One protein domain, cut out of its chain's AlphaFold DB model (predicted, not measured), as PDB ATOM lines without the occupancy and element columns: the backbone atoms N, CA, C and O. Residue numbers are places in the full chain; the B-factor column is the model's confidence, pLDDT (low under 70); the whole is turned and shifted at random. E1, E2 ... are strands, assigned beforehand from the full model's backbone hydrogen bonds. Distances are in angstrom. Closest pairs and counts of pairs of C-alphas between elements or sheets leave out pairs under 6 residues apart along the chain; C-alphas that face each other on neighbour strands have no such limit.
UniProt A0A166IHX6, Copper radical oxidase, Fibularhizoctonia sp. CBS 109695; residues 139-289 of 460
ATOM      1  N   VAL A 139     139.389  97.290 155.661       32.78
ATOM      2  CA  VAL A 139     138.972  96.050 155.003       32.78
ATOM      3  C   VAL A 139     137.517  95.717 155.292       32.78
ATOM      4  O   VAL A 139     137.081  95.765 156.442       32.78
ATOM      5  N   LEU A 140     136.783  95.304 154.257       33.12
ATOM      6  CA  LEU A 140     135.581  94.494 154.425       33.12
ATOM      7  C   LEU A 140     135.961  93.060 154.812       33.12
ATOM      8  O   LEU A 140     136.661  92.371 154.071       33.12
ATOM      9  N   LEU A 141     135.478  92.623 155.975       29.92
ATOM     10  CA  LEU A 141     135.606  91.245 156.439       29.92
ATOM     11  C   LEU A 141     134.315  90.490 156.125       29.92
ATOM     12  O   LEU A 141     133.275  90.760 156.734       29.92
ATOM     13  N   ASP A 142     134.384  89.527 155.206       34.28
ATOM     14  CA  ASP A 142     133.325  88.530 155.054       34.28
ATOM     15  C   ASP A 142     133.594  87.374 156.021       34.28
ATOM     16  O   ASP A 142     134.413  86.490 155.770       34.28
ATOM     17  N   SER A 143     132.883  87.364 157.150       29.70
ATOM     18  CA  SER A 143     133.014  86.315 158.168       29.70
ATOM     19  C   SER A 143     132.590  84.925 157.680       29.70
ATOM     20  O   SER A 143     132.934  83.925 158.306       29.70
ATOM     21  N   THR A 144     131.819  84.857 156.593       34.59
ATOM     22  CA  THR A 144     131.314  83.612 155.997       34.59
ATOM     23  C   THR A 144     132.339  83.010 155.039       34.59
ATOM     24  O   THR A 144     132.478  81.792 154.988       34.59
ATOM     25  N   ALA A 145     133.066  83.865 154.313       33.59
ATOM     26  CA  ALA A 145     134.086  83.470 153.343       33.59
ATOM     27  C   ALA A 145     135.524  83.491 153.902       33.59
ATOM     28  O   ALA A 145     136.422  82.962 153.257       33.59
ATOM     29  N   GLN A 146     135.743  84.062 155.096       31.84
ATOM     30  CA  GLN A 146     137.071  84.262 155.703       31.84
ATOM     31  C   GLN A 146     138.028  85.056 154.793       31.84
ATOM     32  O   GLN A 146     139.233  84.812 154.770       31.84
ATOM     33  N   GLU A 147     137.486  86.013 154.037       34.28
ATOM     34  CA  GLU A 147     138.232  86.790 153.047       34.28
ATOM     35  C   GLU A 147     138.353  88.266 153.468       34.28
ATOM     36  O   GLU A 147     137.447  88.840 154.082       34.28
ATOM     37  N   GLN A 148     139.506  88.865 153.151       33.91
ATOM     38  CA  GLN A 148     139.899  90.227 153.507       33.91
ATOM     39  C   GLN A 148     140.004  91.072 152.224       33.91
ATOM     40  O   GLN A 148     140.958  90.912 151.464       33.91
ATOM     41  N   GLN A 149     139.066  91.997 151.983       36.19
ATOM     42  CA  GLN A 149     139.123  92.925 150.840       36.19
ATOM     43  C   GLN A 149     139.528  94.359 151.232       36.19
ATOM     44  O   GLN A 149     138.764  95.077 151.876       36.19
ATOM     45  N   SER A 150     140.709  94.799 150.795       34.81
ATOM     46  CA  SER A 150     141.219  96.162 151.023       34.81
ATOM     47  C   SER A 150     140.330  97.238 150.378       34.81
ATOM     48  O   SER A 150     140.017  97.158 149.193       34.81
ATOM     49  N   LEU A 151     139.990  98.274 151.143       35.75
ATOM     50  CA  LEU A 151     139.319  99.503 150.729       35.75
ATOM     51  C   LEU A 151     140.317 100.667 150.809       35.75
ATOM     52  O   LEU A 151     140.900 100.913 151.866       35.75
ATOM     53  N   GLN A 152     140.513 101.365 149.691       33.56
ATOM     54  CA  GLN A 152     141.230 102.642 149.637       33.56
ATOM     55  C   GLN A 152     140.243 103.796 149.879       33.56
ATOM     56  O   GLN A 152     139.080 103.688 149.497       33.56
ATOM     57  N   ASP A 153     140.722 104.860 150.529       36.50
ATOM     58  CA  ASP A 153     140.079 106.178 150.638       36.50
ATOM     59  C   ASP A 153     138.675 106.189 151.275       36.50
ATOM     60  O   ASP A 153     137.658 106.418 150.624       36.50
ATOM     61  N   ILE A 154     138.616 105.947 152.589       35.22
ATOM     62  CA  ILE A 154     137.409 106.180 153.396       35.22
ATOM     63  C   ILE A 154     137.527 107.548 154.088       35.22
ATOM     64  O   ILE A 154     138.517 107.747 154.794       35.22
ATOM     65  N   PRO A 155     136.539 108.455 153.958       35.88
ATOM     66  CA  PRO A 155     136.482 109.676 154.758       35.88
ATOM     67  C   PRO A 155     136.325 109.345 156.249       35.88
ATOM     68  O   PRO A 155     135.470 108.543 156.629       35.88
ATOM     69  N   ASP A 156     137.133 109.978 157.102       39.44
ATOM     70  CA  ASP A 156     137.140 109.746 158.556       39.44
ATOM     71  C   ASP A 156     136.058 110.545 159.320       39.44
ATOM     72  O   ASP A 156     135.833 110.294 160.507       39.44
ATOM     73  N   ALA A 157     135.382 111.492 158.655       35.41
ATOM     74  CA  ALA A 157     134.321 112.330 159.214       35.41
ATOM     75  C   ALA A 157     133.150 112.471 158.224       35.41
ATOM     76  O   ALA A 157     133.350 112.615 157.018       35.41
ATOM     77  N   VAL A 158     131.921 112.415 158.741       36.94
ATOM     78  CA  VAL A 158     130.684 112.534 157.958       36.94
ATOM     79  C   VAL A 158     129.638 113.314 158.736       36.94
ATOM     80  O   VAL A 158     129.639 113.323 159.964       36.94
ATOM     81  N   ASN A 159     128.704 113.895 158.000       39.94
ATOM     82  CA  ASN A 159     127.577 114.638 158.526       39.94
ATOM     83  C   ASN A 159     126.266 114.051 157.996       39.94
ATOM     84  O   ASN A 159     126.180 113.590 156.854       39.94
ATOM     85  N   ILE A 160     125.255 114.000 158.860       38.25
ATOM     86  CA  ILE A 160     123.968 113.360 158.601       38.25
ATOM     87  C   ILE A 160     122.864 114.333 159.022       38.25
ATOM     88  O   ILE A 160     122.899 114.860 160.130       38.25
ATOM     89  N   MET A 161     121.864 114.535 158.161       37.81
ATOM     90  CA  MET A 161     120.733 115.438 158.413       37.81
ATOM     91  C   MET A 161     119.399 114.676 158.392       37.81
ATOM     92  O   MET A 161     118.609 114.860 157.469       37.81
ATOM     93  N   PRO A 162     119.114 113.813 159.382       40.91
ATOM     94  CA  PRO A 162     117.991 112.873 159.318       40.91
ATOM     95  C   PRO A 162     116.617 113.548 159.185       40.91
ATOM     96  O   PRO A 162     115.697 112.927 158.660       40.91
ATOM     97  N   ASP A 163     116.489 114.806 159.617       37.44
ATOM     98  CA  ASP A 163     115.238 115.573 159.571       37.44
ATOM     99  C   ASP A 163     114.975 116.250 158.207       37.44
ATOM    100  O   ASP A 163     113.832 116.494 157.831       37.44
ATOM    101  N   VAL A 164     116.027 116.508 157.419       38.91
ATOM    102  CA  VAL A 164     115.934 117.281 156.163       38.91
ATOM    103  C   VAL A 164     116.266 116.426 154.936       38.91
ATOM    104  O   VAL A 164     115.616 116.548 153.897       38.91
ATOM    105  N   LEU A 165     117.260 115.533 155.029       37.81
ATOM    106  CA  LEU A 165     117.743 114.702 153.923       37.81
ATOM    107  C   LEU A 165     118.172 113.309 154.411       37.81
ATOM    108  O   LEU A 165     119.014 113.162 155.287       37.81
ATOM    109  N   GLY A 166     117.708 112.249 153.743       42.25
ATOM    110  CA  GLY A 166     118.176 110.872 153.985       42.25
ATOM    111  C   GLY A 166     119.582 110.557 153.440       42.25
ATOM    112  O   GLY A 166     119.871 109.390 153.168       42.25
ATOM    113  N   ASN A 167     120.411 111.580 153.214       46.50
ATOM    114  CA  ASN A 167     121.742 111.498 152.615       46.50
ATOM    115  C   ASN A 167     122.807 112.024 153.595       46.50
ATOM    116  O   ASN A 167     122.490 112.720 154.557       46.50
ATOM    117  N   TYR A 168     124.067 111.697 153.319       47.84
ATOM    118  CA  TYR A 168     125.237 112.104 154.102       47.84
ATOM    119  C   TYR A 168     126.106 113.016 153.249       47.84
ATOM    120  O   TYR A 168     126.178 112.824 152.030       47.84
ATOM    121  N   THR A 169     126.788 113.957 153.887       53.62
ATOM    122  CA  THR A 169     127.854 114.740 153.263       53.62
ATOM    123  C   THR A 169     129.180 114.374 153.901       53.62
ATOM    124  O   THR A 169     129.266 114.156 155.112       53.62
ATOM    125  N   GLU A 170     130.203 114.239 153.065       56.38
ATOM    126  CA  GLU A 170     131.568 114.073 153.547       56.38
ATOM    127  C   GLU A 170     132.041 115.371 154.178       56.38
ATOM    128  O   GLU A 170     131.703 116.460 153.704       56.38
ATOM    129  N   GLU A 171     132.819 115.225 155.243       61.44
ATOM    130  CA  GLU A 171     133.376 116.347 155.968       61.44
ATOM    131  C   GLU A 171     134.902 116.377 155.878       61.44
ATOM    132  O   GLU A 171     135.528 115.394 155.475       61.44
ATOM    133  N   ASP A 172     135.512 117.501 156.270       62.06
ATOM    134  CA  ASP A 172     136.966 117.594 156.381       62.06
ATOM    135  C   ASP A 172     137.516 116.428 157.228       62.06
ATOM    136  O   ASP A 172     137.028 116.184 158.344       62.06
ATOM    137  N   PRO A 173     138.549 115.721 156.734       64.44
ATOM    138  CA  PRO A 173     139.100 114.575 157.435       64.44
ATOM    139  C   PRO A 173     139.679 114.995 158.786       64.44
ATOM    140  O   PRO A 173     140.156 116.120 158.969       64.44
ATOM    141  N   LEU A 174     139.680 114.056 159.733       68.19
ATOM    142  CA  LEU A 174     140.363 114.256 161.005       68.19
ATOM    143  C   LEU A 174     141.852 114.581 160.773       68.19
ATOM    144  O   LEU A 174     142.463 114.012 159.867       68.19
ATOM    145  N   PRO A 175     142.480 115.420 161.624       75.12
ATOM    146  CA  PRO A 175     143.911 115.721 161.513       75.12
ATOM    147  C   PRO A 175     144.800 114.474 161.580       75.12
ATOM    148  O   PRO A 175     145.854 114.413 160.949       75.12
ATOM    149  N   GLU A 176     144.357 113.473 162.340       73.69
ATOM    150  CA  GLU A 176     144.913 112.131 162.342       73.69
ATOM    151  C   GLU A 176     143.836 111.110 162.727       73.69
ATOM    152  O   GLU A 176     142.848 111.449 163.386       73.69
ATOM    153  N   GLY A 177     144.051 109.841 162.377       70.75
ATOM    154  CA  GLY A 177     143.190 108.760 162.844       70.75
ATOM    155  C   GLY A 177     143.167 108.711 164.374       70.75
ATOM    156  O   GLY A 177     144.219 108.698 165.008       70.75
ATOM    157  N   ARG A 178     141.972 108.678 164.973       77.06
ATOM    158  CA  ARG A 178     141.787 108.666 166.432       77.06
ATOM    159  C   ARG A 178     140.730 107.646 166.842       77.06
ATOM    160  O   ARG A 178     139.575 107.730 166.443       77.06
ATOM    161  N   SER A 179     141.130 106.696 167.678       75.81
ATOM    162  CA  SER A 179     140.243 105.756 168.374       75.81
ATOM    163  C   SER A 179     139.994 106.223 169.805       75.81
ATOM    164  O   SER A 179     140.870 106.853 170.394       75.81
ATOM    165  N   MET A 180     138.824 105.906 170.374       78.56
ATOM    166  CA  MET A 180     138.457 106.279 171.756       78.56
ATOM    167  C   MET A 180     138.564 107.787 172.054       78.56
ATOM    168  O   MET A 180     138.829 108.186 173.188       78.56
ATOM    169  N   GLY A 181     138.401 108.632 171.035       78.50
ATOM    170  CA  GLY A 181     138.301 110.073 171.237       78.50
ATOM    171  C   GLY A 181     137.004 110.432 171.962       78.50
ATOM    172  O   GLY A 181     135.996 109.731 171.842       78.50
ATOM    173  N   SER A 182     137.033 111.539 172.692       80.25
ATOM    174  CA  SER A 182     135.850 112.198 173.239       80.25
ATOM    175  C   SER A 182     135.580 113.459 172.426       80.25
ATOM    176  O   SER A 182     136.512 114.215 172.149       80.25
ATOM    177  N   LEU A 183     134.319 113.678 172.058       80.38
ATOM    178  CA  LEU A 183     133.835 114.881 171.382       80.38
ATOM    179  C   LEU A 183     132.872 115.607 172.317       80.38
ATOM    180  O   LEU A 183     131.932 114.988 172.810       80.38
ATOM    181  N   ILE A 184     133.124 116.888 172.576       79.94
ATOM    182  CA  ILE A 184     132.330 117.722 173.481       79.94
ATOM    183  C   ILE A 184     131.899 118.975 172.737       79.94
ATOM    184  O   ILE A 184     132.741 119.763 172.309       79.94
ATOM    185  N   LEU A 185     130.592 119.165 172.603       77.88
ATOM    186  CA  LEU A 185     130.032 120.390 172.050       77.88
ATOM    187  C   LEU A 185     130.244 121.546 173.037       77.88
ATOM    188  O   LEU A 185     129.801 121.486 174.186       77.88
ATOM    189  N   LEU A 186     130.940 122.588 172.595       82.06
ATOM    190  CA  LEU A 186     131.214 123.790 173.370       82.06
ATOM    191  C   LEU A 186     130.094 124.819 173.169       82.06
ATOM    192  O   LEU A 186     129.487 124.850 172.102       82.06
ATOM    193  N   PRO A 187     129.829 125.705 174.147       80.69
ATOM    194  CA  PRO A 187     128.777 126.714 174.020       80.69
ATOM    195  C   PRO A 187     128.865 127.606 172.774       80.69
ATOM    196  O   PRO A 187     127.835 128.044 172.282       80.69
ATOM    197  N   ASP A 188     130.063 127.871 172.250       79.00
ATOM    198  CA  ASP A 188     130.292 128.799 171.135       79.00
ATOM    199  C   ASP A 188     129.991 128.234 169.738       79.00
ATOM    200  O   ASP A 188     130.196 128.940 168.754       79.00
ATOM    201  N   GLY A 189     129.520 126.990 169.630       74.62
ATOM    202  CA  GLY A 189     129.259 126.338 168.340       74.62
ATOM    203  C   GLY A 189     130.266 125.250 167.996       74.62
ATOM    204  O   GLY A 189     129.975 124.365 167.198       74.62
ATOM    205  N   THR A 190     131.455 125.306 168.592       81.00
ATOM    206  CA  THR A 190     132.562 124.431 168.204       81.00
ATOM    207  C   THR A 190     132.538 123.103 168.954       81.00
ATOM    208  O   THR A 190     131.900 122.964 169.997       81.00
ATOM    209  N   ILE A 191     133.244 122.094 168.443       82.38
ATOM    210  CA  ILE A 191     133.366 120.785 169.096       82.38
ATOM    211  C   ILE A 191     134.816 120.567 169.512       82.38
ATOM    212  O   ILE A 191     135.726 120.591 168.686       82.38
ATOM    213  N   TRP A 192     135.042 120.311 170.796       88.62
ATOM    214  CA  TRP A 192     136.336 119.878 171.302       88.62
ATOM    215  C   TRP A 192     136.509 118.375 171.115       88.62
ATOM    216  O   TRP A 192     135.697 117.593 171.600       88.62
ATOM    217  N   MET A 193     137.595 117.970 170.461       85.31
ATOM    218  CA  MET A 193     138.040 116.585 170.374       85.31
ATOM    219  C   MET A 193     139.295 116.384 171.214       85.31
ATOM    220  O   MET A 193     140.341 116.977 170.943       85.31
ATOM    221  N   GLY A 194     139.223 115.490 172.191       87.31
ATOM    222  CA  GLY A 194     140.372 115.066 172.983       87.31
ATOM    223  C   GLY A 194     140.357 113.570 173.241       87.31
ATOM    224  O   GLY A 194     139.553 112.840 172.664       87.31
ATOM    225  N   ASN A 195     141.252 113.115 174.114       88.38
ATOM    226  CA  ASN A 195     141.419 111.706 174.480       88.38
ATOM    227  C   ASN A 195     141.745 110.771 173.301       88.38
ATOM    228  O   ASN A 195     141.795 111.164 172.137       88.38
ATOM    229  N   GLY A 196     141.992 109.509 173.610       85.44
ATOM    230  CA  GLY A 196     142.160 108.460 172.627       85.44
ATOM    231  C   GLY A 196     143.581 108.276 172.106       85.44
ATOM    232  O   GLY A 196     144.568 108.820 172.612       85.44
ATOM    233  N   ALA A 197     143.670 107.439 171.080       83.50
ATOM    234  CA  ALA A 197     144.920 106.901 170.568       83.50
ATOM    235  C   ALA A 197     144.902 106.799 169.043       83.50
ATOM    236  O   ALA A 197     143.859 106.511 168.449       83.50
ATOM    237  N   ALA A 198     146.067 106.984 168.421       80.06
ATOM    238  CA  ALA A 198     146.208 106.927 166.972       80.06
ATOM    239  C   ALA A 198     146.060 105.505 166.418       80.06
ATOM    240  O   ALA A 198     145.675 105.312 165.267       80.06
ATOM    241  N   THR A 199     146.360 104.492 167.237       75.75
ATOM    242  CA  THR A 199     146.370 103.092 166.805       75.75
ATOM    243  C   THR A 199     145.715 102.165 167.820       75.75
ATOM    244  O   THR A 199     145.864 102.347 169.027       75.75
ATOM    245  N   GLY A 200     145.042 101.133 167.313       75.19
ATOM    246  CA  GLY A 200     144.393 100.094 168.110       75.19
ATOM    247  C   GLY A 200     142.936 100.398 168.458       75.19
ATOM    248  O   GLY A 200     142.247 101.106 167.721       75.19
ATOM    249  N   THR A 201     142.442  99.787 169.533       74.44
ATOM    250  CA  THR A 201     141.018  99.808 169.900       74.44
ATOM    251  C   THR A 201     140.810  99.807 171.413       74.44
ATOM    252  O   THR A 201     141.748  99.626 172.188       74.44
ATOM    253  N   ALA A 202     139.565 100.033 171.826       73.69
ATOM    254  CA  ALA A 202     139.134  99.948 173.206       73.69
ATOM    255  C   ALA A 202     139.326  98.544 173.797       73.69
ATOM    256  O   ALA A 202     139.094  97.536 173.134       73.69
ATOM    257  N   GLY A 203     139.695  98.500 175.075       73.06
ATOM    258  CA  GLY A 203     139.815  97.286 175.866       73.06
ATOM    259  C   GLY A 203     141.184  97.142 176.522       73.06
ATOM    260  O   GLY A 203     142.124  97.898 176.263       73.06
ATOM    261  N   ASN A 204     141.281  96.111 177.351       82.81
ATOM    262  CA  ASN A 204     142.523  95.644 177.940       82.81
ATOM    263  C   ASN A 204     142.614  94.117 177.838       82.81
ATOM    264  O   ASN A 204     141.602  93.435 177.669       82.81
ATOM    265  N   GLY A 205     143.823  93.581 177.941       81.38
ATOM    266  CA  GLY A 205     144.055  92.144 177.964       81.38
ATOM    267  C   GLY A 205     145.518  91.807 178.210       81.38
ATOM    268  O   GLY A 205     146.360  92.688 178.307       81.38
ATOM    269  N   ASN A 206     145.828  90.518 178.296       82.38
ATOM    270  CA  ASN A 206     147.196  90.027 178.462       82.38
ATOM    271  C   ASN A 206     147.536  89.061 177.323       82.38
ATOM    272  O   ASN A 206     147.694  87.858 177.524       82.38
ATOM    273  N   THR A 207     147.530  89.576 176.093       80.94
ATOM    274  CA  THR A 207     147.811  88.788 174.885       80.94
ATOM    275  C   THR A 207     148.989  89.372 174.116       80.94
ATOM    276  O   THR A 207     149.369  90.526 174.307       80.94
ATOM    277  N   THR A 208     149.553  88.599 173.187       79.12
ATOM    278  CA  THR A 208     150.711  89.007 172.369       79.12
ATOM    279  C   THR A 208     150.455  90.219 171.467       79.12
ATOM    280  O   THR A 208     151.403  90.763 170.913       79.12
ATOM    281  N   TYR A 209     149.197  90.637 171.307       74.56
ATOM    282  CA  TYR A 209     148.796  91.793 170.493       74.56
ATOM    283  C   TYR A 209     148.525  93.052 171.329       74.56
ATOM    284  O   TYR A 209     148.130  94.076 170.778       74.56
ATOM    285  N   THR A 210     148.704  92.981 172.651       81.56
ATOM    286  CA  THR A 210     148.587  94.142 173.543       81.56
ATOM    287  C   THR A 210     149.937  94.818 173.749       81.56
ATOM    288  O   THR A 210     150.982  94.168 173.770       81.56
ATOM    289  N   VAL A 211     149.921  96.138 173.931       82.38
ATOM    290  CA  VAL A 211     151.087  96.895 174.393       82.38
ATOM    291  C   VAL A 211     150.977  97.028 175.905       82.38
ATOM    292  O   VAL A 211     150.142  97.776 176.418       82.38
ATOM    293  N   ALA A 212     151.814  96.270 176.615       85.75
ATOM    294  CA  ALA A 212     151.620  95.945 178.028       85.75
ATOM    295  C   ALA A 212     150.273  95.240 178.257       85.75
ATOM    296  O   ALA A 212     150.216  94.027 178.120       85.75
ATOM    297  N   GLN A 213     149.213  95.986 178.575       88.50
ATOM    298  CA  GLN A 213     147.850  95.451 178.694       88.50
ATOM    299  C   GLN A 213     146.825  96.174 177.814       88.50
ATOM    300  O   GLN A 213     145.658  95.795 177.779       88.50
ATOM    301  N   SER A 214     147.246  97.204 177.079       85.62
ATOM    302  CA  SER A 214     146.364  98.025 176.252       85.62
ATOM    303  C   SER A 214     146.211  97.424 174.855       85.62
ATOM    304  O   SER A 214     147.210  97.086 174.216       85.62
ATOM    305  N   TYR A 215     144.981  97.368 174.330       81.25
ATOM    306  CA  TYR A 215     144.733  97.081 172.905       81.25
ATOM    307  C   TYR A 215     144.979  98.292 171.987       81.25
ATOM    308  O   TYR A 215     144.794  98.203 170.771       81.25
ATOM    309  N   ALA A 216     145.400  99.422 172.555       83.06
ATOM    310  CA  ALA A 216     145.738 100.643 171.838       83.06
ATOM    311  C   ALA A 216     147.126 101.175 172.200       83.06
ATOM    312  O   ALA A 216     147.620 100.984 173.313       83.06
ATOM    313  N   ASP A 217     147.729 101.898 171.262       85.69
ATOM    314  CA  ASP A 217     149.020 102.560 171.427       85.69
ATOM    315  C   ASP A 217     149.053 103.896 170.667       85.69
ATOM    316  O   ASP A 217     148.121 104.226 169.930       85.69
ATOM    317  N   ASN A 218     150.137 104.658 170.828       86.69
ATOM    318  CA  ASN A 218     150.329 105.984 170.245       86.69
ATOM    319  C   ASN A 218     149.245 106.958 170.730       86.69
ATOM    320  O   ASN A 218     148.418 107.442 169.957       86.69
ATOM    321  N   ALA A 219     149.227 107.201 172.044       93.50
ATOM    322  CA  ALA A 219     148.294 108.121 172.688       93.50
ATOM    323  C   ALA A 219     148.326 109.512 172.036       93.50
ATOM    324  O   ALA A 219     149.398 110.078 171.808       93.50
ATOM    325  N   LEU A 220     147.149 110.084 171.779       90.75
ATOM    326  CA  LEU A 220     147.025 111.402 171.166       90.75
ATOM    327  C   LEU A 220     146.800 112.468 172.234       90.75
ATOM    328  O   LEU A 220     145.696 112.661 172.741       90.75
ATOM    329  N   LEU A 221     147.878 113.177 172.556       95.69
ATOM    330  CA  LEU A 221     147.924 114.151 173.647       95.69
ATOM    331  C   LEU A 221     147.355 115.522 173.281       95.69
ATOM    332  O   LEU A 221     146.896 116.260 174.152       95.69
ATOM    333  N   SER A 222     147.398 115.876 172.000       93.94
ATOM    334  CA  SER A 222     146.908 117.162 171.524       93.94
ATOM    335  C   SER A 222     145.406 117.073 171.230       93.94
ATOM    336  O   SER A 222     145.001 116.195 170.448       93.94
ATOM    337  N   PRO A 223     144.578 117.979 171.779       93.12
ATOM    338  CA  PRO A 223     143.190 118.123 171.364       93.12
ATOM    339  C   PRO A 223     143.083 118.896 170.043       93.12
ATOM    340  O   PRO A 223     144.036 119.560 169.626       93.12
ATOM    341  N   ALA A 224     141.930 118.816 169.391       87.88
ATOM    342  CA  ALA A 224     141.575 119.615 168.222       87.88
ATOM    343  C   ALA A 224     140.189 120.239 168.423       87.88
ATOM    344  O   ALA A 224     139.364 119.689 169.147       87.88
ATOM    345  N   ILE A 225     139.943 121.383 167.792       88.44
ATOM    346  CA  ILE A 225     138.621 122.003 167.713       88.44
ATOM    347  C   ILE A 225     138.078 121.789 166.304       88.44
ATOM    348  O   ILE A 225     138.792 122.058 165.338       88.44
ATOM    349  N   TYR A 226     136.834 121.333 166.209       81.94
ATOM    350  CA  TYR A 226     136.051 121.312 164.982       81.94
ATOM    351  C   TYR A 226     135.105 122.513 164.928       81.94
ATOM    352  O   TYR A 226     134.426 122.823 165.910       81.94
ATOM    353  N   ASN A 227     135.068 123.180 163.778       80.25
ATOM    354  CA  ASN A 227     134.207 124.315 163.485       80.25
ATOM    355  C   ASN A 227     133.690 124.215 162.042       80.25
ATOM    356  O   ASN A 227     134.414 124.549 161.104       80.25
ATOM    357  N   SER A 228     132.433 123.804 161.878       71.12
ATOM    358  CA  SER A 228     131.775 123.671 160.572       71.12
ATOM    359  C   SER A 228     131.537 125.006 159.856       71.12
ATOM    360  O   SER A 228     131.381 125.024 158.638       71.12
ATOM    361  N   SER A 229     131.552 126.140 160.571       74.38
ATOM    362  CA  SER A 229     131.445 127.474 159.961       74.38
ATOM    363  C   SER A 229     132.743 127.953 159.314       74.38
ATOM    364  O   SER A 229     132.747 128.981 158.632       74.38
ATOM    365  N   ALA A 230     133.871 127.281 159.562       75.62
ATOM    366  CA  ALA A 230     135.120 127.632 158.900       75.62
ATOM    367  C   ALA A 230     135.070 127.245 157.404       75.62
ATOM    368  O   ALA A 230     134.243 126.430 156.993       75.62
ATOM    369  N   PRO A 231     135.933 127.821 156.548       84.00
ATOM    370  CA  PRO A 231     136.052 127.368 155.166       84.00
ATOM    371  C   PRO A 231     136.394 125.873 155.098       84.00
ATOM    372  O   PRO A 231     137.177 125.388 155.915       84.00
ATOM    373  N   SER A 232     135.847 125.164 154.107       78.88
ATOM    374  CA  SER A 232     136.205 123.761 153.853       78.88
ATOM    375  C   SER A 232     137.721 123.604 153.669       78.88
ATOM    376  O   SER A 232     138.390 124.469 153.094       78.88
ATOM    377  N   GLY A 233     138.265 122.511 154.195       78.25
ATOM    378  CA  GLY A 233     139.693 122.268 154.370       78.25
ATOM    379  C   GLY A 233     140.287 122.910 155.631       78.25
ATOM    380  O   GLY A 233     141.506 122.889 155.807       78.25
ATOM    381  N   SER A 234     139.483 123.545 156.486       84.56
ATOM    382  CA  SER A 234     139.920 124.224 157.715       84.56
ATOM    383  C   SER A 234     138.961 124.039 158.894       84.56
ATOM    384  O   SER A 234     139.035 124.800 159.863       84.56
ATOM    385  N   TRP A 235     138.085 123.031 158.859       78.25
ATOM    386  CA  TRP A 235     137.160 122.761 159.963       78.25
ATOM    387  C   TRP A 235     137.863 122.276 161.220       78.25
ATOM    388  O   TRP A 235     137.407 122.576 162.319       78.25
ATOM    389  N   TRP A 236     138.999 121.592 161.088       82.00
ATOM    390  CA  TRP A 236     139.809 121.165 162.222       82.00
ATOM    391  C   TRP A 236     140.976 122.116 162.478       82.00
ATOM    392  O   TRP A 236     141.778 122.403 161.591       82.00
ATOM    393  N   SER A 237     141.128 122.553 163.727       89.56
ATOM    394  CA  SER A 237     142.243 123.402 164.143       89.56
ATOM    395  C   SER A 237     142.836 122.984 165.484       89.56
ATOM    396  O   SER A 237     142.151 122.487 166.377       89.56
ATOM    397  N   ARG A 238     144.137 123.236 165.639       91.25
ATOM    398  CA  ARG A 238     144.860 123.152 166.919       91.25
ATOM    399  C   ARG A 238     145.410 124.501 167.371       91.25
ATOM    400  O   ARG A 238     146.184 124.567 168.324       91.25
ATOM    401  N   ASN A 239     145.053 125.576 166.673       90.19
ATOM    402  CA  ASN A 239     145.586 126.898 166.956       90.19
ATOM    403  C   ASN A 239     145.205 127.328 168.377       90.19
ATOM    404  O   ASN A 239     144.041 127.279 168.764       90.19
ATOM    405  N   GLY A 240     146.205 127.736 169.160       88.06
ATOM    406  CA  GLY A 240     146.013 128.130 170.556       88.06
ATOM    407  C   GLY A 240     145.786 126.969 171.533       88.06
ATOM    408  O   GLY A 240     145.544 127.228 172.708       88.06
ATOM    409  N   LEU A 241     145.883 125.711 171.088       92.94
ATOM    410  CA  LEU A 241     145.741 124.536 171.949       92.94
ATOM    411  C   LEU A 241     147.109 124.011 172.391       92.94
ATOM    412  O   LEU A 241     148.088 124.066 171.649       92.94
ATOM    413  N   SER A 242     147.164 123.455 173.599       91.75
ATOM    414  CA  SER A 242     148.355 122.795 174.141       91.75
ATOM    415  C   SER A 242     148.115 121.301 174.314       91.75
ATOM    416  O   SER A 242     147.002 120.871 174.623       91.75
ATOM    417  N   ALA A 243     149.169 120.509 174.122       95.00
ATOM    418  CA  ALA A 243     149.122 119.077 174.373       95.00
ATOM    419  C   ALA A 243     149.009 118.785 175.877       95.00
ATOM    420  O   ALA A 243     149.671 119.421 176.698       95.00
ATOM    421  N   SER A 244     148.201 117.786 176.226       94.88
ATOM    422  CA  SER A 244     148.190 117.188 177.561       94.88
ATOM    423  C   SER A 244     149.512 116.465 177.833       94.88
ATOM    424  O   SER A 244     150.156 115.952 176.923       94.88
ATOM    425  N   THR A 245     149.906 116.348 179.097       94.25
ATOM    426  CA  THR A 245     150.999 115.451 179.518       94.25
ATOM    427  C   THR A 245     150.491 114.073 179.951       94.25
ATOM    428  O   THR A 245     151.283 113.189 180.270       94.25
ATOM    429  N   ILE A 246     149.168 113.889 179.972       95.56
ATOM    430  CA  ILE A 246     148.484 112.686 180.441       95.56
ATOM    431  C   ILE A 246     147.836 111.970 179.247       95.56
ATOM    432  O   ILE A 246     146.958 112.562 178.607       95.56
ATOM    433  N   PRO A 247     148.214 110.712 178.954       94.94
ATOM    434  CA  PRO A 247     147.539 109.899 177.951       94.94
ATOM    435  C   PRO A 247     146.167 109.451 178.470       94.94
ATOM    436  O   PRO A 247     146.068 108.739 179.466       94.94
ATOM    437  N   ARG A 248     145.098 109.863 177.787       94.44
ATOM    438  CA  ARG A 248     143.709 109.515 178.125       94.44
ATOM    439  C   ARG A 248     143.232 108.399 177.191       94.44
ATOM    440  O   ARG A 248     142.733 108.668 176.109       94.44
ATOM    441  N   MET A 249     143.465 107.149 177.583       88.62
ATOM    442  CA  MET A 249     143.237 105.933 176.781       88.62
ATOM    443  C   MET A 249     141.845 105.312 177.045       88.62
ATOM    444  O   MET A 249     140.910 106.022 177.411       88.62
ATOM    445  N   TYR A 250     141.684 103.993 176.875       85.31
ATOM    446  CA  TYR A 250     140.468 103.239 177.232       85.31
ATOM    447  C   TYR A 250     139.999 103.524 178.672       85.31
ATOM    448  O   TYR A 250     140.821 103.569 179.586       85.31
ATOM    449  N   HIS A 251     138.690 103.714 178.883       86.94
ATOM    450  CA  HIS A 251     138.087 104.244 180.121       86.94
ATOM    451  C   HIS A 251     138.443 105.705 180.460       86.94
ATOM    452  O   HIS A 251     138.358 106.106 181.620       86.94
ATOM    453  N   SER A 252     138.869 106.515 179.488       85.50
ATOM    454  CA  SER A 252     138.839 107.972 179.657       85.50
ATOM    455  C   SER A 252     137.465 108.536 179.310       85.50
ATOM    456  O   SER A 252     136.721 107.969 178.510       85.50
ATOM    457  N   SER A 253     137.133 109.663 179.932       84.00
ATOM    458  CA  SER A 253     135.883 110.378 179.696       84.00
ATOM    459  C   SER A 253     136.112 111.884 179.776       84.00
ATOM    460  O   SER A 253     137.086 112.350 180.384       84.00
ATOM    461  N   ALA A 254     135.220 112.640 179.144       83.56
ATOM    462  CA  ALA A 254     135.180 114.086 179.224       83.56
ATOM    463  C   ALA A 254     133.733 114.589 179.288       83.56
ATOM    464  O   ALA A 254     132.832 113.944 178.760       83.56
ATOM    465  N   THR A 255     133.509 115.740 179.921       83.44
ATOM    466  CA  THR A 255     132.190 116.385 179.968       83.44
ATOM    467  C   THR A 255     132.309 117.905 180.080       83.44
ATOM    468  O   THR A 255     133.303 118.420 180.598       83.44
ATOM    469  N   LEU A 256     131.303 118.627 179.582       84.44
ATOM    470  CA  LEU A 256     131.209 120.082 179.694       84.44
ATOM    471  C   LEU A 256     130.764 120.476 181.109       84.44
ATOM    472  O   LEU A 256     129.801 119.921 181.644       84.44
ATOM    473  N   LEU A 257     131.444 121.461 181.693       86.75
ATOM    474  CA  LEU A 257     131.106 122.035 182.990       86.75
ATOM    475  C   LEU A 257     130.276 123.328 182.854       86.75
ATOM    476  O   LEU A 257     130.352 124.007 181.826       86.75
ATOM    477  N   PRO A 258     129.525 123.726 183.903       87.62
ATOM    478  CA  PRO A 258     128.758 124.976 183.904       87.62
ATOM    479  C   PRO A 258     129.613 126.233 183.705       87.62
ATOM    480  O   PRO A 258     129.130 127.241 183.215       87.62
ATOM    481  N   ASP A 259     130.903 126.201 184.028       92.94
ATOM    482  CA  ASP A 259     131.813 127.318 183.754       92.94
ATOM    483  C   ASP A 259     132.333 127.343 182.305       92.94
ATOM    484  O   ASP A 259     133.257 128.095 181.998       92.94
ATOM    485  N   SER A 260     131.755 126.517 181.425       88.19
ATOM    486  CA  SER A 260     132.138 126.292 180.030       88.19
ATOM    487  C   SER A 260     133.563 125.757 179.826       88.19
ATOM    488  O   SER A 260     134.139 125.947 178.754       88.19
ATOM    489  N   SER A 261     134.169 125.140 180.841       94.75
ATOM    490  CA  SER A 261     135.378 124.326 180.672       94.75
ATOM    491  C   SER A 261     135.025 122.861 180.398       94.75
ATOM    492  O   SER A 261     133.878 122.442 180.563       94.75
ATOM    493  N   VAL A 262     136.006 122.068 179.967       91.25
ATOM    494  CA  VAL A 262     135.829 120.625 179.753       91.25
ATOM    495  C   VAL A 262     136.593 119.858 180.824       91.25
ATOM    496  O   VAL A 262     137.820 119.929 180.898       91.25
ATOM    497  N   PHE A 263     135.869 119.102 181.642       90.88
ATOM    498  CA  PHE A 263     136.440 118.189 182.623       90.88
ATOM    499  C   PHE A 263     136.856 116.888 181.944       90.88
ATOM    500  O   PHE A 263     136.072 116.313 181.197       90.88
ATOM    501  N   VAL A 264     138.066 116.407 182.221       92.88
ATOM    502  CA  VAL A 264     138.647 115.200 181.620       92.88
ATOM    503  C   VAL A 264     139.199 114.290 182.716       92.88
ATOM    504  O   VAL A 264     139.981 114.727 183.565       92.88
ATOM    505  N   SER A 265     138.838 113.006 182.689       90.69
ATOM    506  CA  SER A 265     139.264 112.016 183.691       90.69
ATOM    507  C   SER A 265     139.495 110.618 183.094       90.69
ATOM    508  O   SER A 265     139.338 110.417 181.887       90.69
ATOM    509  N   GLY A 266     139.912 109.661 183.933       89.25
ATOM    510  CA  GLY A 266     140.382 108.337 183.503       89.25
ATOM    511  C   GLY A 266     141.757 108.427 182.843       89.25
ATOM    512  O   GLY A 266     142.379 109.471 182.816       89.25
ATOM    513  N   SER A 267     142.357 107.422 182.244       91.06
ATOM    514  CA  SER A 267     141.906 106.121 181.785       91.06
ATOM    515  C   SER A 267     142.343 104.963 182.678       91.06
ATOM    516  O   SER A 267     143.197 105.115 183.548       91.06
ATOM    517  N   ASN A 268     141.846 103.765 182.372       90.25
ATOM    518  CA  ASN A 268     142.462 102.523 182.819       90.25
ATOM    519  C   ASN A 268     142.457 101.472 181.693       90.25
ATOM    520  O   ASN A 268     141.520 100.674 181.607       90.25
ATOM    521  N   PRO A 269     143.497 101.442 180.838       89.12
ATOM    522  CA  PRO A 269     143.661 100.425 179.801       89.12
ATOM    523  C   PRO A 269     144.317  99.136 180.333       89.12
ATOM    524  O   PRO A 269     144.948  98.409 179.571       89.12
ATOM    525  N   ASN A 270     144.200  98.859 181.634       89.56
ATOM    526  CA  ASN A 270     144.788  97.705 182.312       89.56
ATOM    527  C   ASN A 270     143.672  96.846 182.924       89.56
ATOM    528  O   ASN A 270     142.590  97.357 183.218       89.56
ATOM    529  N   SER A 271     143.919  95.547 183.106       86.75
ATOM    530  CA  SER A 271     142.923  94.622 183.675       86.75
ATOM    531  C   SER A 271     142.644  94.883 185.158       86.75
ATOM    532  O   SER A 271     141.565  94.563 185.643       86.75
ATOM    533  N   ASP A 272     143.601  95.492 185.854       90.06
ATOM    534  CA  ASP A 272     143.485  95.965 187.233       90.06
ATOM    535  C   ASP A 272     144.287  97.273 187.381       90.06
ATOM    536  O   ASP A 272     144.857  97.774 186.405       90.06
ATOM    537  N   TYR A 273     144.340  97.853 188.577       93.38
ATOM    538  CA  TYR A 273     145.195  98.994 188.881       93.38
ATOM    539  C   TYR A 273     146.662  98.719 188.518       93.38
ATOM    540  O   TYR A 273     147.266  97.738 188.955       93.38
ATOM    541  N   ASN A 274     147.270  99.631 187.759       93.38
ATOM    542  CA  ASN A 274     148.684  99.565 187.425       93.38
ATOM    543  C   ASN A 274     149.293 100.961 187.250       93.38
ATOM    544  O   ASN A 274     149.053 101.635 186.252       93.38
ATOM    545  N   ALA A 275     150.140 101.381 188.192       92.81
ATOM    546  CA  ALA A 275     150.835 102.673 188.132       92.81
ATOM    547  C   ALA A 275     152.128 102.673 187.296       92.81
ATOM    548  O   ALA A 275     152.708 103.731 187.068       92.81
ATOM    549  N   THR A 276     152.603 101.501 186.870       92.81
ATOM    550  CA  THR A 276     153.924 101.334 186.226       92.81
ATOM    551  C   THR A 276     153.845 100.966 184.747       92.81
ATOM    552  O   THR A 276     154.866 100.951 184.062       92.81
ATOM    553  N   ALA A 277     152.645 100.667 184.242       92.69
ATOM    554  CA  ALA A 277     152.415 100.393 182.830       92.69
ATOM    555  C   ALA A 277     152.791 101.594 181.948       92.69
ATOM    556  O   ALA A 277     152.797 102.740 182.394       92.69
ATOM    557  N   LYS A 278     153.011 101.338 180.652       93.38
ATOM    558  CA  LYS A 278     153.191 102.393 179.636       93.38
ATOM    559  C   LYS A 278     152.060 103.430 179.682       93.38
ATOM    560  O   LYS A 278     152.312 104.624 179.543       93.38
ATOM    561  N   PHE A 279     150.832 102.956 179.892       94.31
ATOM    562  CA  PHE A 279     149.649 103.771 180.144       94.31
ATOM    563  C   PHE A 279     149.096 103.417 181.531       94.31
ATOM    564  O   PHE A 279     148.334 102.452 181.657       94.31
ATOM    565  N   PRO A 280     149.522 104.137 182.583       94.25
ATOM    566  CA  PRO A 280     149.095 103.858 183.946       94.25
ATOM    567  C   PRO A 280     147.587 104.032 184.150       94.25
ATOM    568  O   PRO A 280     146.931 104.777 183.419       94.25
ATOM    569  N   THR A 281     147.047 103.394 185.188       94.69
ATOM    570  CA  THR A 281     145.736 103.756 185.741       94.69
ATOM    571  C   THR A 281     145.778 105.202 186.223       94.69
ATOM    572  O   THR A 281     146.596 105.558 187.073       94.69
ATOM    573  N   GLU A 282     144.903 106.039 185.678       94.25
ATOM    574  CA  GLU A 282     144.953 107.481 185.861       94.25
ATOM    575  C   GLU A 282     143.773 107.988 186.696       94.25
ATOM    576  O   GLU A 282     142.614 107.925 186.285       94.25
ATOM    577  N   TYR A 283     144.098 108.540 187.863       92.25
ATOM    578  CA  TYR A 283     143.139 109.143 188.793       92.25
ATOM    579  C   TYR A 283     143.160 110.670 188.766       92.25
ATOM    580  O   TYR A 283     142.248 111.310 189.290       92.25
ATOM    581  N   ARG A 284     144.195 111.283 188.180       94.69
ATOM    582  CA  ARG A 284     144.271 112.739 188.067       94.69
ATOM    583  C   ARG A 284     143.231 113.206 187.074       94.69
ATOM    584  O   ARG A 284     143.097 112.671 185.973       94.69
ATOM    585  N   VAL A 285     142.552 114.277 187.421       94.31
ATOM    586  CA  VAL A 285     141.646 114.981 186.518       94.31
ATOM    587  C   VAL A 285     142.406 116.106 185.823       94.31
ATOM    588  O   VAL A 285     143.419 116.586 186.326       94.31
ATOM    589  N   ALA A 286     141.951 116.493 184.640       93.50
ATOM    590  CA  ALA A 286     142.423 117.683 183.952       93.50
ATOM    591  C   ALA A 286     141.217 118.503 183.518       93.50
ATOM    592  O   ALA A 286     140.168 117.947 183.203       93.50
ATOM    593  N   THR A 287     141.398 119.813 183.461       94.81
ATOM    594  CA  THR A 287     140.401 120.722 182.912       94.81
ATOM    595  C   THR A 287     140.989 121.358 181.666       94.81
ATOM    596  O   THR A 287     142.083 121.919 181.707       94.81
ATOM    597  N   PHE A 288     140.286 121.240 180.547       95.19
ATOM    598  CA  PHE A 288     140.594 121.990 179.342       95.19
ATOM    599  C   PHE A 288     139.827 123.311 179.367       95.19
ATOM    600  O   PHE A 288     138.606 123.330 179.535       95.19
ATOM    601  N   TYR A 289     140.558 124.406 179.176       95.75
ATOM    602  CA  TYR A 289     140.013 125.755 179.101       95.75
ATOM    603  C   TYR A 289     139.991 126.207 177.635       95.75
ATOM    604  O   TYR A 289     141.060 126.404 177.049       95.75
TER     605      TYR A 289
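This is residues 139 to 289 of the 460 residues of the protein "Copper radical oxidase" of Fibularhizoctonia sp. CBS 109695 (UniProt A0A166IHX6). Little of this domain is regular: a small sandwich of antiparallel sheets, E5-E6-E9 and E10-E11-E12, partly face to face, with hairpin E7-E8 beyond one end and hairpins E1-E2 and E3-E4 away from it. The 151 printed residues include twelve strands, E1 to E12, holding 55 residues, and no named helix: all strand. It is only just compact, close to loose, with radius of gyration of the C-alphas 17.6 A and spans 52 by 47 by 26 A.

E1 is residues 139 to 142, from C-alpha 139 at (138.972, 96.050, 155.003); E2 147 to 151; E3 158 to 161; E4 165 to 170, 13.8 A long; E5 182 to 185; E6 191 to 194; E7 197 to 204, 13.7 A; E8 214 to 219; E9 224 to 226; E10 253 to 256; E11 262 to 265; E12 286 to 288, to C-alpha 288 at (140.594, 121.990, 179.342).

Hairpin E1-E2 has N 140 and O 149 within hydrogen-bond range, 3.1 A; E3-E4, N 159 and O 169, 3.0 A. Both are apart from E6. The closest C-alphas of E5 and E10, Ser 182 and Ala 254, are 6.3 A apart. E6 runs on into E7 at 70 degrees.

The printed part has no cut. Links E4 to E5, E9 to E10 and E11 to E12 are long. Residues 139 to 174 are under pLDDT 70.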